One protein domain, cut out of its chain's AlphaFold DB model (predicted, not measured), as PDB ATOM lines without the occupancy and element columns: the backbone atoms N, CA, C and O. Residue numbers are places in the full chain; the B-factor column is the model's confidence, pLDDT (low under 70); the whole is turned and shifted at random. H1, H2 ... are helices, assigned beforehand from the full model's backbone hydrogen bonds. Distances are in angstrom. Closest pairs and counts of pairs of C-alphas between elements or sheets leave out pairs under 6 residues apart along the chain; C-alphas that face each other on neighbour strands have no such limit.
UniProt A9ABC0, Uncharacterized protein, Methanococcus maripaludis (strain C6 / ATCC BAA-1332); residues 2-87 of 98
ATOM      1  N   ASN A   2     144.112 106.409 131.612       66.62
ATOM      2  CA  ASN A   2     144.454 105.228 130.814       66.62
ATOM      3  C   ASN A   2     145.294 105.673 129.594       66.62
ATOM      4  O   ASN A   2     144.770 106.455 128.798       66.62
ATOM      5  N   PRO A   3     146.555 105.225 129.447       67.69
ATOM      6  CA  PRO A   3     147.440 105.658 128.362       67.69
ATOM      7  C   PRO A   3     146.835 105.418 126.973       67.69
ATOM      8  O   PRO A   3     147.002 106.244 126.086       67.69
ATOM      9  N   THR A   4     146.021 104.371 126.811       69.19
ATOM     10  CA  THR A   4     145.336 104.063 125.546       69.19
ATOM     11  C   THR A   4     144.388 105.176 125.087       69.19
ATOM     12  O   THR A   4     144.307 105.447 123.895       69.19
ATOM     13  N   ILE A   5     143.701 105.854 126.017       68.12
ATOM     14  CA  ILE A   5     142.760 106.941 125.687       68.12
ATOM     15  C   ILE A   5     143.517 108.178 125.194       68.12
ATOM     16  O   ILE A   5     143.073 108.830 124.256       68.12
ATOM     17  N   SER A   6     144.663 108.485 125.809       79.25
ATOM     18  CA  SER A   6     145.514 109.605 125.391       79.25
ATOM     19  C   SER A   6     146.093 109.353 123.997       79.25
ATOM     20  O   SER A   6     145.939 110.196 123.121       79.25
ATOM     21  N   THR A   7     146.626 108.155 123.736       86.12
ATOM     22  CA  THR A   7     147.151 107.786 122.410       86.12
ATOM     23  C   THR A   7     146.079 107.813 121.321       86.12
ATOM     24  O   THR A   7     146.316 108.350 120.240       86.12
ATOM     25  N   GLU A   8     144.891 107.254 121.575       85.12
ATOM     26  CA  GLU A   8     143.815 107.265 120.579       85.12
ATOM     27  C   GLU A   8     143.345 108.691 120.275       85.12
ATOM     28  O   GLU A   8     143.113 109.030 119.113       85.12
ATOM     29  N   LEU A   9     143.248 109.541 121.299       83.81
ATOM     30  CA  LEU A   9     142.905 110.943 121.123       83.81
ATOM     31  C   LEU A   9     143.975 111.673 120.301       83.81
ATOM     32  O   LEU A   9     143.623 112.278 119.295       83.81
ATOM     33  N   THR A  10     145.258 111.556 120.659       88.31
ATOM     34  CA  THR A  10     146.388 112.134 119.909       88.31
ATOM     35  C   THR A  10     146.361 111.725 118.436       88.31
ATOM     36  O   THR A  10     146.425 112.582 117.556       88.31
ATOM     37  N   ASN A  11     146.173 110.435 118.147       88.06
ATOM     38  CA  ASN A  11     146.114 109.934 116.772       88.06
ATOM     39  C   ASN A  11     144.918 110.492 115.994       88.06
ATOM     40  O   ASN A  11     145.035 110.775 114.804       88.06
ATOM     41  N   ARG A  12     143.765 110.675 116.652       83.75
ATOM     42  CA  ARG A  12     142.598 111.319 116.031       83.75
ATOM     43  C   ARG A  12     142.861 112.786 115.712       83.75
ATOM     44  O   ARG A  12     142.392 113.237 114.676       83.75
ATOM     45  N   ILE A  13     143.603 113.505 116.561       82.75
ATOM     46  CA  ILE A  13     144.017 114.882 116.258       82.75
ATOM     47  C   ILE A  13     144.890 114.892 115.011       82.75
ATOM     48  O   ILE A  13     144.534 115.559 114.051       82.75
ATOM     49  N   ILE A  14     145.969 114.107 114.996       86.50
ATOM     50  CA  ILE A  14     146.890 114.026 113.855       86.50
ATOM     51  C   ILE A  14     146.137 113.677 112.568       86.50
ATOM     52  O   ILE A  14     146.234 114.397 111.580       86.50
ATOM     53  N   SER A  15     145.303 112.636 112.599       82.81
ATOM     54  CA  SER A  15     144.513 112.233 111.435       82.81
ATOM     55  C   SER A  15     143.552 113.333 110.975       82.81
ATOM     56  O   SER A  15     143.396 113.548 109.776       82.81
ATOM     57  N   ALA A  16     142.925 114.062 111.896       74.75
ATOM     58  CA  ALA A  16     142.064 115.180 111.536       74.75
ATOM     59  C   ALA A  16     142.869 116.353 110.942       74.75
ATOM     60  O   ALA A  16     142.409 116.932 109.963       74.75
ATOM     61  N   MET A  17     144.090 116.621 111.427       74.25
ATOM     62  CA  MET A  17     145.017 117.584 110.808       74.25
ATOM     63  C   MET A  17     145.399 117.188 109.371       74.25
ATOM     64  O   MET A  17     145.512 118.065 108.517       74.25
ATOM     65  N   GLU A  18     145.548 115.888 109.090       73.88
ATOM     66  CA  GLU A  18     145.839 115.347 107.751       73.88
ATOM     67  C   GLU A  18     144.613 115.341 106.810       73.88
ATOM     68  O   GLU A  18     144.758 115.526 105.602       73.88
ATOM     69  N   THR A  19     143.404 115.096 107.338       63.19
ATOM     70  CA  THR A  19     142.197 114.787 106.534       63.19
ATOM     71  C   THR A  19     141.325 116.010 106.256       63.19
ATOM     72  O   THR A  19     140.765 116.153 105.168       63.19
ATOM     73  N   TYR A  20     141.192 116.896 107.239       52.31
ATOM     74  CA  TYR A  20     140.409 118.114 107.141       52.31
ATOM     75  C   TYR A  20     141.303 119.274 107.505       52.31
ATOM     76  O   TYR A  20     141.722 119.430 108.639       52.31
ATOM     77  N   VAL A  21     141.504 120.157 106.547       46.97
ATOM     78  CA  VAL A  21     141.355 121.588 106.780       46.97
ATOM     79  C   VAL A  21     141.723 122.126 108.170       46.97
ATOM     80  O   VAL A  21     140.968 122.851 108.800       46.97
ATOM     81  N   TYR A  22     142.965 121.918 108.578       50.03
ATOM     82  CA  TYR A  22     143.785 123.057 108.979       50.03
ATOM     83  C   TYR A  22     144.233 123.895 107.750       50.03
ATOM     84  O   TYR A  22     144.751 125.003 107.870       50.03
ATOM     85  N   THR A  23     143.949 123.364 106.556       41.06
ATOM     86  CA  THR A  23     144.129 123.809 105.162       41.06
ATOM     87  C   THR A  23     143.453 125.125 104.731       41.06
ATOM     88  O   THR A  23     143.062 125.255 103.574       41.06
ATOM     89  N   ASN A  24     143.327 126.123 105.599       47.19
ATOM     90  CA  ASN A  24     143.163 127.521 105.152       47.19
ATOM     91  C   ASN A  24     144.034 128.511 105.946       47.19
ATOM     92  O   ASN A  24     144.093 129.689 105.597       47.19
ATOM     93  N   GLY A  25     144.722 128.059 107.000       57.03
ATOM     94  CA  GLY A  25     145.730 128.855 107.686       57.03
ATOM     95  C   GLY A  25     147.093 128.655 107.035       57.03
ATOM     96  O   GLY A  25     147.493 127.523 106.773       57.03
ATOM     97  N   ASN A  26     147.822 129.745 106.806       73.31
ATOM     98  CA  ASN A  26     149.232 129.712 106.427       73.31
ATOM     99  C   ASN A  26     150.056 129.199 107.623       73.31
ATOM    100  O   ASN A  26     150.640 129.979 108.375       73.31
ATOM    101  N   TRP A  27     150.026 127.888 107.874       79.00
ATOM    102  CA  TRP A  27     150.736 127.259 108.988       79.00
ATOM    103  C   TRP A  27     152.219 127.539 108.949       79.00
ATOM    104  O   TRP A  27     152.798 127.849 109.980       79.00
ATOM    105  N   THR A  28     152.794 127.536 107.754       81.62
ATOM    106  CA  THR A  28     154.156 127.986 107.510       81.62
ATOM    107  C   THR A  28     154.402 129.371 108.105       81.62
ATOM    108  O   THR A  28     155.349 129.547 108.862       81.62
ATOM    109  N   GLU A  29     153.545 130.360 107.842       85.38
ATOM    110  CA  GLU A  29     153.674 131.704 108.428       85.38
ATOM    111  C   GLU A  29     153.460 131.716 109.946       85.38
ATOM    112  O   GLU A  29     154.208 132.373 110.668       85.38
ATOM    113  N   ARG A  30     152.483 130.962 110.454       87.94
ATOM    114  CA  ARG A  30     152.197 130.895 111.896       87.94
ATOM    115  C   ARG A  30     153.322 130.224 112.688       87.94
ATOM    116  O   ARG A  30     153.702 130.724 113.743       87.94
ATOM    117  N   ILE A  31     153.895 129.144 112.159       88.69
ATOM    118  CA  ILE A  31     155.082 128.472 112.703       88.69
ATOM    119  C   ILE A  31     156.281 129.417 112.628       88.69
ATOM    120  O   ILE A  31     156.998 129.555 113.615       88.69
ATOM    121  N   ASN A  32     156.446 130.150 111.520       89.12
ATOM    122  CA  ASN A  32     157.489 131.172 111.379       89.12
ATOM    123  C   ASN A  32     157.368 132.328 112.387       89.12
ATOM    124  O   ASN A  32     158.355 132.999 112.682       89.12
ATOM    125  N   CYS A  33     156.170 132.560 112.928       90.62
ATOM    126  CA  CYS A  33     155.925 133.552 113.973       90.62
ATOM    127  C   CYS A  33     156.176 133.025 115.393       90.62
ATOM    128  O   CYS A  33     156.271 133.831 116.320       90.62
ATOM    129  N   CYS A  34     156.275 131.706 115.578       93.75
ATOM    130  CA  CYS A  34     156.621 131.123 116.867       93.75
ATOM    131  C   CYS A  34     158.108 131.371 117.154       93.75
ATOM    132  O   CYS A  34     158.965 131.207 116.288       93.75
ATOM    133  N   LYS A  35     158.424 131.751 118.390       94.19
ATOM    134  CA  LYS A  35     159.794 131.983 118.882       94.19
ATOM    135  C   LYS A  35     160.312 130.841 119.746       94.19
ATOM    136  O   LYS A  35     161.462 130.861 120.176       94.19
ATOM    137  N   SER A  36     159.458 129.869 120.045       96.19
ATOM    138  CA  SER A  36     159.809 128.684 120.814       96.19
ATOM    139  C   SER A  36     158.867 127.528 120.502       96.19
ATOM    140  O   SER A  36     157.730 127.726 120.072       96.19
ATOM    141  N   TYR A  37     159.318 126.318 120.814       94.19
ATOM    142  CA  TYR A  37     158.494 125.117 120.754       94.19
ATOM    143  C   TYR A  37     157.259 125.185 121.675       94.19
ATOM    144  O   TYR A  37     156.174 124.721 121.326       94.19
ATOM    145  N   VAL A  38     157.379 125.847 122.829       95.19
ATOM    146  CA  VAL A  38     156.243 126.073 123.736       95.19
ATOM    147  C   VAL A  38     155.181 126.955 123.076       95.19
ATOM    148  O   VAL A  38     153.991 126.668 123.196       95.19
ATOM    149  N   GLU A  39     155.589 128.002 122.353       95.38
ATOM    150  CA  GLU A  39     154.652 128.842 121.593       95.38
ATOM    151  C   GLU A  39     153.939 128.048 120.493       95.38
ATOM    152  O   GLU A  39     152.735 128.232 120.316       95.38
ATOM    153  N   LEU A  40     154.631 127.116 119.827       93.12
ATOM    154  CA  LEU A  40     154.007 126.202 118.867       93.12
ATOM    155  C   LEU A  40     152.921 125.340 119.534       93.12
ATOM    156  O   LEU A  40     151.803 125.265 119.027       93.12
ATOM    157  N   ILE A  41     153.204 124.731 120.689       93.19
ATOM    158  CA  ILE A  41     152.204 123.941 121.428       93.19
ATOM    159  C   ILE A  41     151.004 124.807 121.833       93.19
ATOM    160  O   ILE A  41     149.856 124.382 121.704       93.19
ATOM    161  N   VAL A  42     151.243 126.030 122.317       92.38
ATOM    162  CA  VAL A  42     150.166 126.963 122.689       92.38
ATOM    163  C   VAL A  42     149.313 127.333 121.476       92.38
ATOM    164  O   VAL A  42     148.085 127.346 121.585       92.38
ATOM    165  N   LEU A  43     149.938 127.591 120.326       89.94
ATOM    166  CA  LEU A  43     149.248 127.847 119.065       89.94
ATOM    167  C   LEU A  43     148.355 126.660 118.682       89.94
ATOM    168  O   LEU A  43     147.163 126.853 118.456       89.94
ATOM    169  N   LEU A  44     148.899 125.441 118.681       88.44
ATOM    170  CA  LEU A  44     148.171 124.214 118.337       88.44
ATOM    171  C   LEU A  44     146.963 123.971 119.257       88.44
ATOM    172  O   LEU A  44     145.863 123.678 118.782       88.44
ATOM    173  N   LYS A  45     147.143 124.165 120.570       88.25
ATOM    174  CA  LYS A  45     146.062 124.105 121.565       88.25
ATOM    175  C   LYS A  45     144.978 125.140 121.290       88.25
ATOM    176  O   LYS A  45     143.794 124.812 121.285       88.25
ATOM    177  N   SER A  46     145.386 126.394 121.089       85.19
ATOM    178  CA  SER A  46     144.471 127.510 120.848       85.19
ATOM    179  C   SER A  46     143.637 127.256 119.603       85.19
ATOM    180  O   SER A  46     142.414 127.368 119.634       85.19
ATOM    181  N   GLU A  47     144.280 126.876 118.513       81.94
ATOM    182  CA  GLU A  47     143.604 126.648 117.249       81.94
ATOM    183  C   GLU A  47     142.616 125.475 117.327       81.94
ATOM    184  O   GLU A  47     141.488 125.616 116.866       81.94
ATOM    185  N   LEU A  48     142.951 124.384 118.028       80.31
ATOM    186  CA  LEU A  48     142.006 123.288 118.267       80.31
ATOM    187  C   LEU A  48     140.760 123.729 119.061       80.31
ATOM    188  O   LEU A  48     139.654 123.254 118.808       80.31
ATOM    189  N   ILE A  49     140.925 124.631 120.033       78.56
ATOM    190  CA  ILE A  49     139.817 125.148 120.851       78.56
ATOM    191  C   ILE A  49     138.903 126.070 120.032       78.56
ATOM    192  O   ILE A  49     137.680 125.999 120.170       78.56
ATOM    193  N   HIS A  50     139.482 126.947 119.209       76.25
ATOM    194  CA  HIS A  50     138.737 127.957 118.447       76.25
ATOM    195  C   HIS A  50     138.159 127.414 117.134       76.25
ATOM    196  O   HIS A  50     137.105 127.873 116.687       76.25
ATOM    197  N   HIS A  51     138.818 126.421 116.542       73.75
ATOM    198  CA  HIS A  51     138.432 125.768 115.297       73.75
ATOM    199  C   HIS A  51     138.323 124.256 115.522       73.75
ATOM    200  O   HIS A  51     139.153 123.486 115.037       73.75
ATOM    201  N   PRO A  52     137.310 123.806 116.287       65.50
ATOM    202  CA  PRO A  52     137.171 122.397 116.602       65.50
ATOM    203  C   PRO A  52     136.943 121.583 115.330       65.50
ATOM    204  O   PRO A  52     136.041 121.865 114.538       65.50
ATOM    205  N   MET A  53     137.768 120.553 115.162       67.75
ATOM    206  CA  MET A  53     137.702 119.611 114.043       67.75
ATOM    207  C   MET A  53     136.338 118.933 114.019       67.75
ATOM    208  O   MET A  53     135.764 118.688 115.075       67.75
ATOM    209  N   THR A  54     135.802 118.612 112.848       63.34
ATOM    210  CA  THR A  54     134.453 118.039 112.695       63.34
ATOM    211  C   THR A  54     134.237 116.749 113.489       63.34
ATOM    212  O   THR A  54     133.150 116.516 114.015       63.34
ATOM    213  N   GLU A  55     135.295 115.963 113.668       60.78
ATOM    214  CA  GLU A  55     135.374 114.743 114.472       60.78
ATOM    215  C   GLU A  55     135.179 115.024 115.973       60.78
ATOM    216  O   GLU A  55     134.726 114.159 116.721       60.78
ATOM    217  N   LEU A  56     135.484 116.250 116.406       63.97
ATOM    218  CA  LEU A  56     135.317 116.771 117.765       63.97
ATOM    219  C   LEU A  56     134.230 117.858 117.866       63.97
ATOM    220  O   LEU A  56     133.854 118.251 118.968       63.97
ATOM    221  N   GLY A  57     133.693 118.326 116.737       57.44
ATOM    222  CA  GLY A  57     132.875 119.536 116.604       57.44
ATOM    223  C   GLY A  57     131.481 119.444 117.219       57.44
ATOM    224  O   GLY A  57     130.775 120.444 117.309       57.44
ATOM    225  N   SER A  58     131.084 118.259 117.688       59.97
ATOM    226  CA  SER A  58     129.878 118.082 118.506       59.97
ATOM    227  C   SER A  58     130.101 118.410 119.990       59.97
ATOM    228  O   SER A  58     129.134 118.548 120.745       59.97
ATOM    229  N   LEU A  59     131.355 118.549 120.427       67.25
ATOM    230  CA  LEU A  59     131.700 118.831 121.815       67.25
ATOM    231  C   LEU A  59     131.620 120.332 122.101       67.25
ATOM    232  O   LEU A  59     132.083 121.174 121.336       67.25
ATOM    233  N   ARG A  60     131.046 120.680 123.256       69.00
ATOM    234  CA  ARG A  60     131.023 122.072 123.723       69.00
ATOM    235  C   ARG A  60     132.460 122.557 123.991       69.00
ATOM    236  O   ARG A  60     133.242 121.771 124.526       69.00
ATOM    237  N   PRO A  61     132.783 123.847 123.775       69.50
ATOM    238  CA  PRO A  61     134.116 124.409 124.040       69.50
ATOM    239  C   PRO A  61     134.680 124.105 125.438       69.50
ATOM    240  O   PRO A  61     135.864 123.835 125.577       69.50
ATOM    241  N   VAL A  62     133.827 124.058 126.467       73.62
ATOM    242  CA  VAL A  62     134.212 123.705 127.851       73.62
ATOM    243  C   VAL A  62     134.677 122.247 127.985       73.62
ATOM    244  O   VAL A  62     135.541 121.925 128.794       73.62
ATOM    245  N   VAL A  63     134.089 121.341 127.202       76.38
ATOM    246  CA  VAL A  63     134.493 119.929 127.179       76.38
ATOM    247  C   VAL A  63     135.777 119.777 126.368       76.38
ATOM    248  O   VAL A  63     136.671 119.043 126.777       76.38
ATOM    249  N   LEU A  64     135.911 120.532 125.274       76.00
ATOM    250  CA  LEU A  64     137.140 120.589 124.485       76.00
ATOM    251  C   LEU A  64     138.322 121.112 125.299       76.00
ATOM    252  O   LEU A  64     139.365 120.478 125.277       76.00
ATOM    253  N   SER A  65     138.157 122.184 126.081       76.50
ATOM    254  CA  SER A  65     139.241 122.706 126.926       76.50
ATOM    255  C   SER A  65     139.747 121.678 127.937       76.50
ATOM    256  O   SER A  65     140.931 121.659 128.235       76.50
ATOM    257  N   TYR A  66     138.868 120.803 128.434       80.75
ATOM    258  CA  TYR A  66     139.262 119.716 129.332       80.75
ATOM    259  C   TYR A  66     139.956 118.570 128.583       80.75
ATOM    260  O   TYR A  66     140.931 118.009 129.064       80.75
ATOM    261  N   ILE A  67     139.466 118.223 127.392       79.81
ATOM    262  CA  ILE A  67     140.025 117.144 126.566       79.81
ATOM    263  C   ILE A  67     141.404 117.513 126.012       79.81
ATOM    264  O   ILE A  67     142.272 116.649 125.901       79.81
ATOM    265  N   VAL A  68     141.610 118.796 125.711       82.88
ATOM    266  CA  VAL A  68     142.864 119.351 125.199       82.88
ATOM    267  C   VAL A  68     144.041 119.024 126.110       82.88
ATOM    268  O   VAL A  68     145.112 118.697 125.611       82.88
ATOM    269  N   ASP A  69     143.851 119.020 127.425       84.88
ATOM    270  CA  ASP A  69     144.932 118.735 128.373       84.88
ATOM    271  C   ASP A  69     145.368 117.260 128.399       84.88
ATOM    272  O   ASP A  69     146.389 116.931 129.002       84.88
ATOM    273  N   PHE A  70     144.636 116.363 127.731       85.94
ATOM    274  CA  PHE A  70     144.970 114.935 127.651       85.94
ATOM    275  C   PHE A  70     145.605 114.501 126.335       85.94
ATOM    276  O   PHE A  70     145.952 113.324 126.176       85.94
ATOM    277  N   ILE A  71     145.716 115.429 125.393       87.38
ATOM    278  CA  ILE A  71     146.420 115.209 124.139       87.38
ATOM    279  C   ILE A  71     147.916 115.258 124.433       87.38
ATOM    280  O   ILE A  71     148.399 116.154 125.129       87.38
ATOM    281  N   ASP A  72     148.644 114.296 123.878       92.00
ATOM    282  CA  ASP A  72     150.098 114.367 123.809       92.00
ATOM    283  C   ASP A  72     150.489 115.397 122.743       92.00
ATOM    284  O   ASP A  72     150.589 115.100 121.551       92.00
ATOM    285  N   TRP A  73     150.631 116.644 123.188       91.06
ATOM    286  CA  TRP A  73     150.960 117.768 122.319       91.06
ATOM    287  C   TRP A  73     152.378 117.726 121.788       91.06
ATOM    288  O   TRP A  73     152.627 118.384 120.782       91.06
ATOM    289  N   ASP A  74     153.268 116.959 122.415       92.88
ATOM    290  CA  ASP A  74     154.616 116.798 121.898       92.88
ATOM    291  C   ASP A  74     154.579 115.983 120.610       92.88
ATOM    292  O   ASP A  74     155.012 116.455 119.561       92.88
ATOM    293  N   THR A  75     153.897 114.836 120.642       92.69
ATOM    294  CA  THR A  75     153.685 114.016 119.442       92.69
ATOM    295  C   THR A  75     152.954 114.795 118.331       92.69
ATOM    296  O   THR A  75     153.296 114.678 117.152       92.69
ATOM    297  N   VAL A  76     151.960 115.627 118.677       90.88
ATOM    298  CA  VAL A  76     151.269 116.483 117.689       90.88
ATOM    299  C   VAL A  76     152.208 117.547 117.114       90.88
ATOM    300  O   VAL A  76     152.240 117.745 115.900       90.88
ATOM    301  N   ALA A  77     152.977 118.238 117.956       91.75
ATOM    302  CA  ALA A  77     153.887 119.291 117.517       91.75
ATOM    303  C   ALA A  77     155.024 118.736 116.650       91.75
ATOM    304  O   ALA A  77     155.338 119.327 115.619       91.75
ATOM    305  N   GLU A  78     155.589 117.580 117.002       92.25
ATOM    306  CA  GLU A  78     156.577 116.873 116.181       92.25
ATOM    307  C   GLU A  78     156.025 116.517 114.799       92.25
ATOM    308  O   GLU A  78     156.706 116.714 113.790       92.25
ATOM    309  N   HIS A  79     154.776 116.047 114.733       90.62
ATOM    310  CA  HIS A  79     154.116 115.762 113.463       90.62
ATOM    311  C   HIS A  79     153.999 117.023 112.591       90.62
ATOM    312  O   HIS A  79     154.355 117.000 111.413       90.62
ATOM    313  N   VAL A  80     153.573 118.144 113.178       87.94
ATOM    314  CA  VAL A  80     153.438 119.435 112.482       87.94
ATOM    315  C   VAL A  80     154.785 119.978 112.013       87.94
ATOM    316  O   VAL A  80     154.909 120.450 110.887       87.94
ATOM    317  N   VAL A  81     155.811 119.890 112.859       90.44
ATOM    318  CA  VAL A  81     157.185 120.275 112.513       90.44
ATOM    319  C   VAL A  81     157.694 119.450 111.340       90.44
ATOM    320  O   VAL A  81     158.275 119.999 110.405       90.44
ATOM    321  N   LYS A  82     157.466 118.136 111.369       88.88
ATOM    322  CA  LYS A  82     157.868 117.246 110.286       88.88
ATOM    323  C   LYS A  82     157.202 117.652 108.970       88.88
ATOM    324  O   LYS A  82     157.912 117.827 107.984       88.88
ATOM    325  N   GLN A  83     155.888 117.877 108.974       85.88
ATOM    326  CA  GLN A  83     155.163 118.357 107.793       85.88
ATOM    327  C   GLN A  83     155.702 119.706 107.297       85.88
ATOM    328  O   GLN A  83     155.998 119.849 106.116       85.88
ATOM    329  N   TYR A  84     155.928 120.670 108.195       86.94
ATOM    330  CA  TYR A  84     156.510 121.969 107.847       86.94
ATOM    331  C   TYR A  84     157.861 121.833 107.127       86.94
ATOM    332  O   TYR A  84     158.107 122.498 106.117       86.94
ATOM    333  N   ILE A  85     158.751 120.977 107.638       88.69
ATOM    334  CA  ILE A  85     160.073 120.754 107.043       88.69
ATOM    335  C   ILE A  85     159.937 120.051 105.687       88.69
ATOM    336  O   ILE A  85     160.622 120.435 104.740       88.69
ATOM    337  N   GLU A  86     159.053 119.056 105.576       86.56
ATOM    338  CA  GLU A  86     158.785 118.335 104.325       86.56
ATOM    339  C   GLU A  86     158.204 119.251 103.235       86.56
ATOM    340  O   GLU A  86     158.588 119.134 102.071       86.56
ATOM    341  N   GLU A  87     157.336 120.199 103.600       83.44
ATOM    342  CA  GLU A  87     156.705 121.137 102.667       83.44
ATOM    343  C   GLU A  87     157.614 122.305 102.267       83.44
ATOM    344  O   GLU A  87     157.614 122.728 101.108       83.44
TER     345      GLU A  87
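What this domain is: This is residues 2 to 87 of the 98 residues of an uncharacterized protein of Methanococcus maripaludis (strain C6 / ATCC BAA-1332) (UniProt A9ABC0). Five helices make a compact, rounded cluster in which H1 and H5 run side by side and the first part of H5 crosses the middle of H3 nearly at a right angle. H4 folds back on the last part of H3 as a helical hairpin, while the short H2 lies near the first part of H3 and near the last part of H5. The printed part has 86 residues, with H1, H2, H3, H4 and H5 in that order along the chain and no named strand; the class is all helix. The whole is compact, with a radius of gyration of the C-alphas of 12.5 A and spans of 32 by 25 by 22 A.

How they stand to each other: H1, residues 3 to 19, touches H5, residues 73 to 87, with residues 10 to 14 alone, and H5 touches it with residues 73 to 79 alone. Their closest C-alphas are those of Ile 14 and Val 76, 6.3 A apart, and they run the same way at a shallow tilt of 27 degrees. H2, residues 27 to 33, is close to H5 but not clearly touching, the closest C-alphas being those of Thr 28 and Tyr 84 at 6.5 A. H2 is also close to H3, residues 37 to 50, but not clearly touching, with the C-alphas of Ile 31 and Leu 40 closest at 6.7 A. Residues 40 to 44 of H3 touch residues 73 to 77 of H5; the closest C-alphas, those of Ile 41 and Ala 77, are 6.3 A apart, and the lines are about perpendicular at 81 degrees. H4, residues 61 to 68, touches residues 45 to 49 of H3, closest at the C-alphas of Ile 49 and Leu 64, 6.4 A apart. This hairpin runs opposite ways at a shallow tilt of 34.7 degrees, only just short of steep. The helix packing is mostly aligned, but only just, with 2 of 3 touching pairs at a shallow tilt. H1 is apart from H2, H3 and H4. Every O i to N i+4 pair is within hydrogen-bond range in H1, H2, H3 and H5, and 3 of 4 are in H4.

Where its parts are: H1 begins at C-alpha 3, (147.440, 105.658, 128.362), and is 24.2 A long from first to last C-alpha. H2 has 7 residues and H4 has 8. H3, 20.1 A long, begins at C-alpha 37, (158.494, 125.117, 120.754). H5, 20.7 A long, ends at C-alpha 87, (156.705, 121.137, 102.667).

The domain as a whole: The two C-alphas farthest apart are those of Asn 2 and Glu 29, at 35.9 A. The printed part has no cut. The links H2 to H3 and H4 to H5 are tight, and H1 to H2 and H3 to H4 are short. The mean pLDDT of the printed part is 79.6, and residues 2 to 5, 19 to 25 and 52 to 61 are under 70.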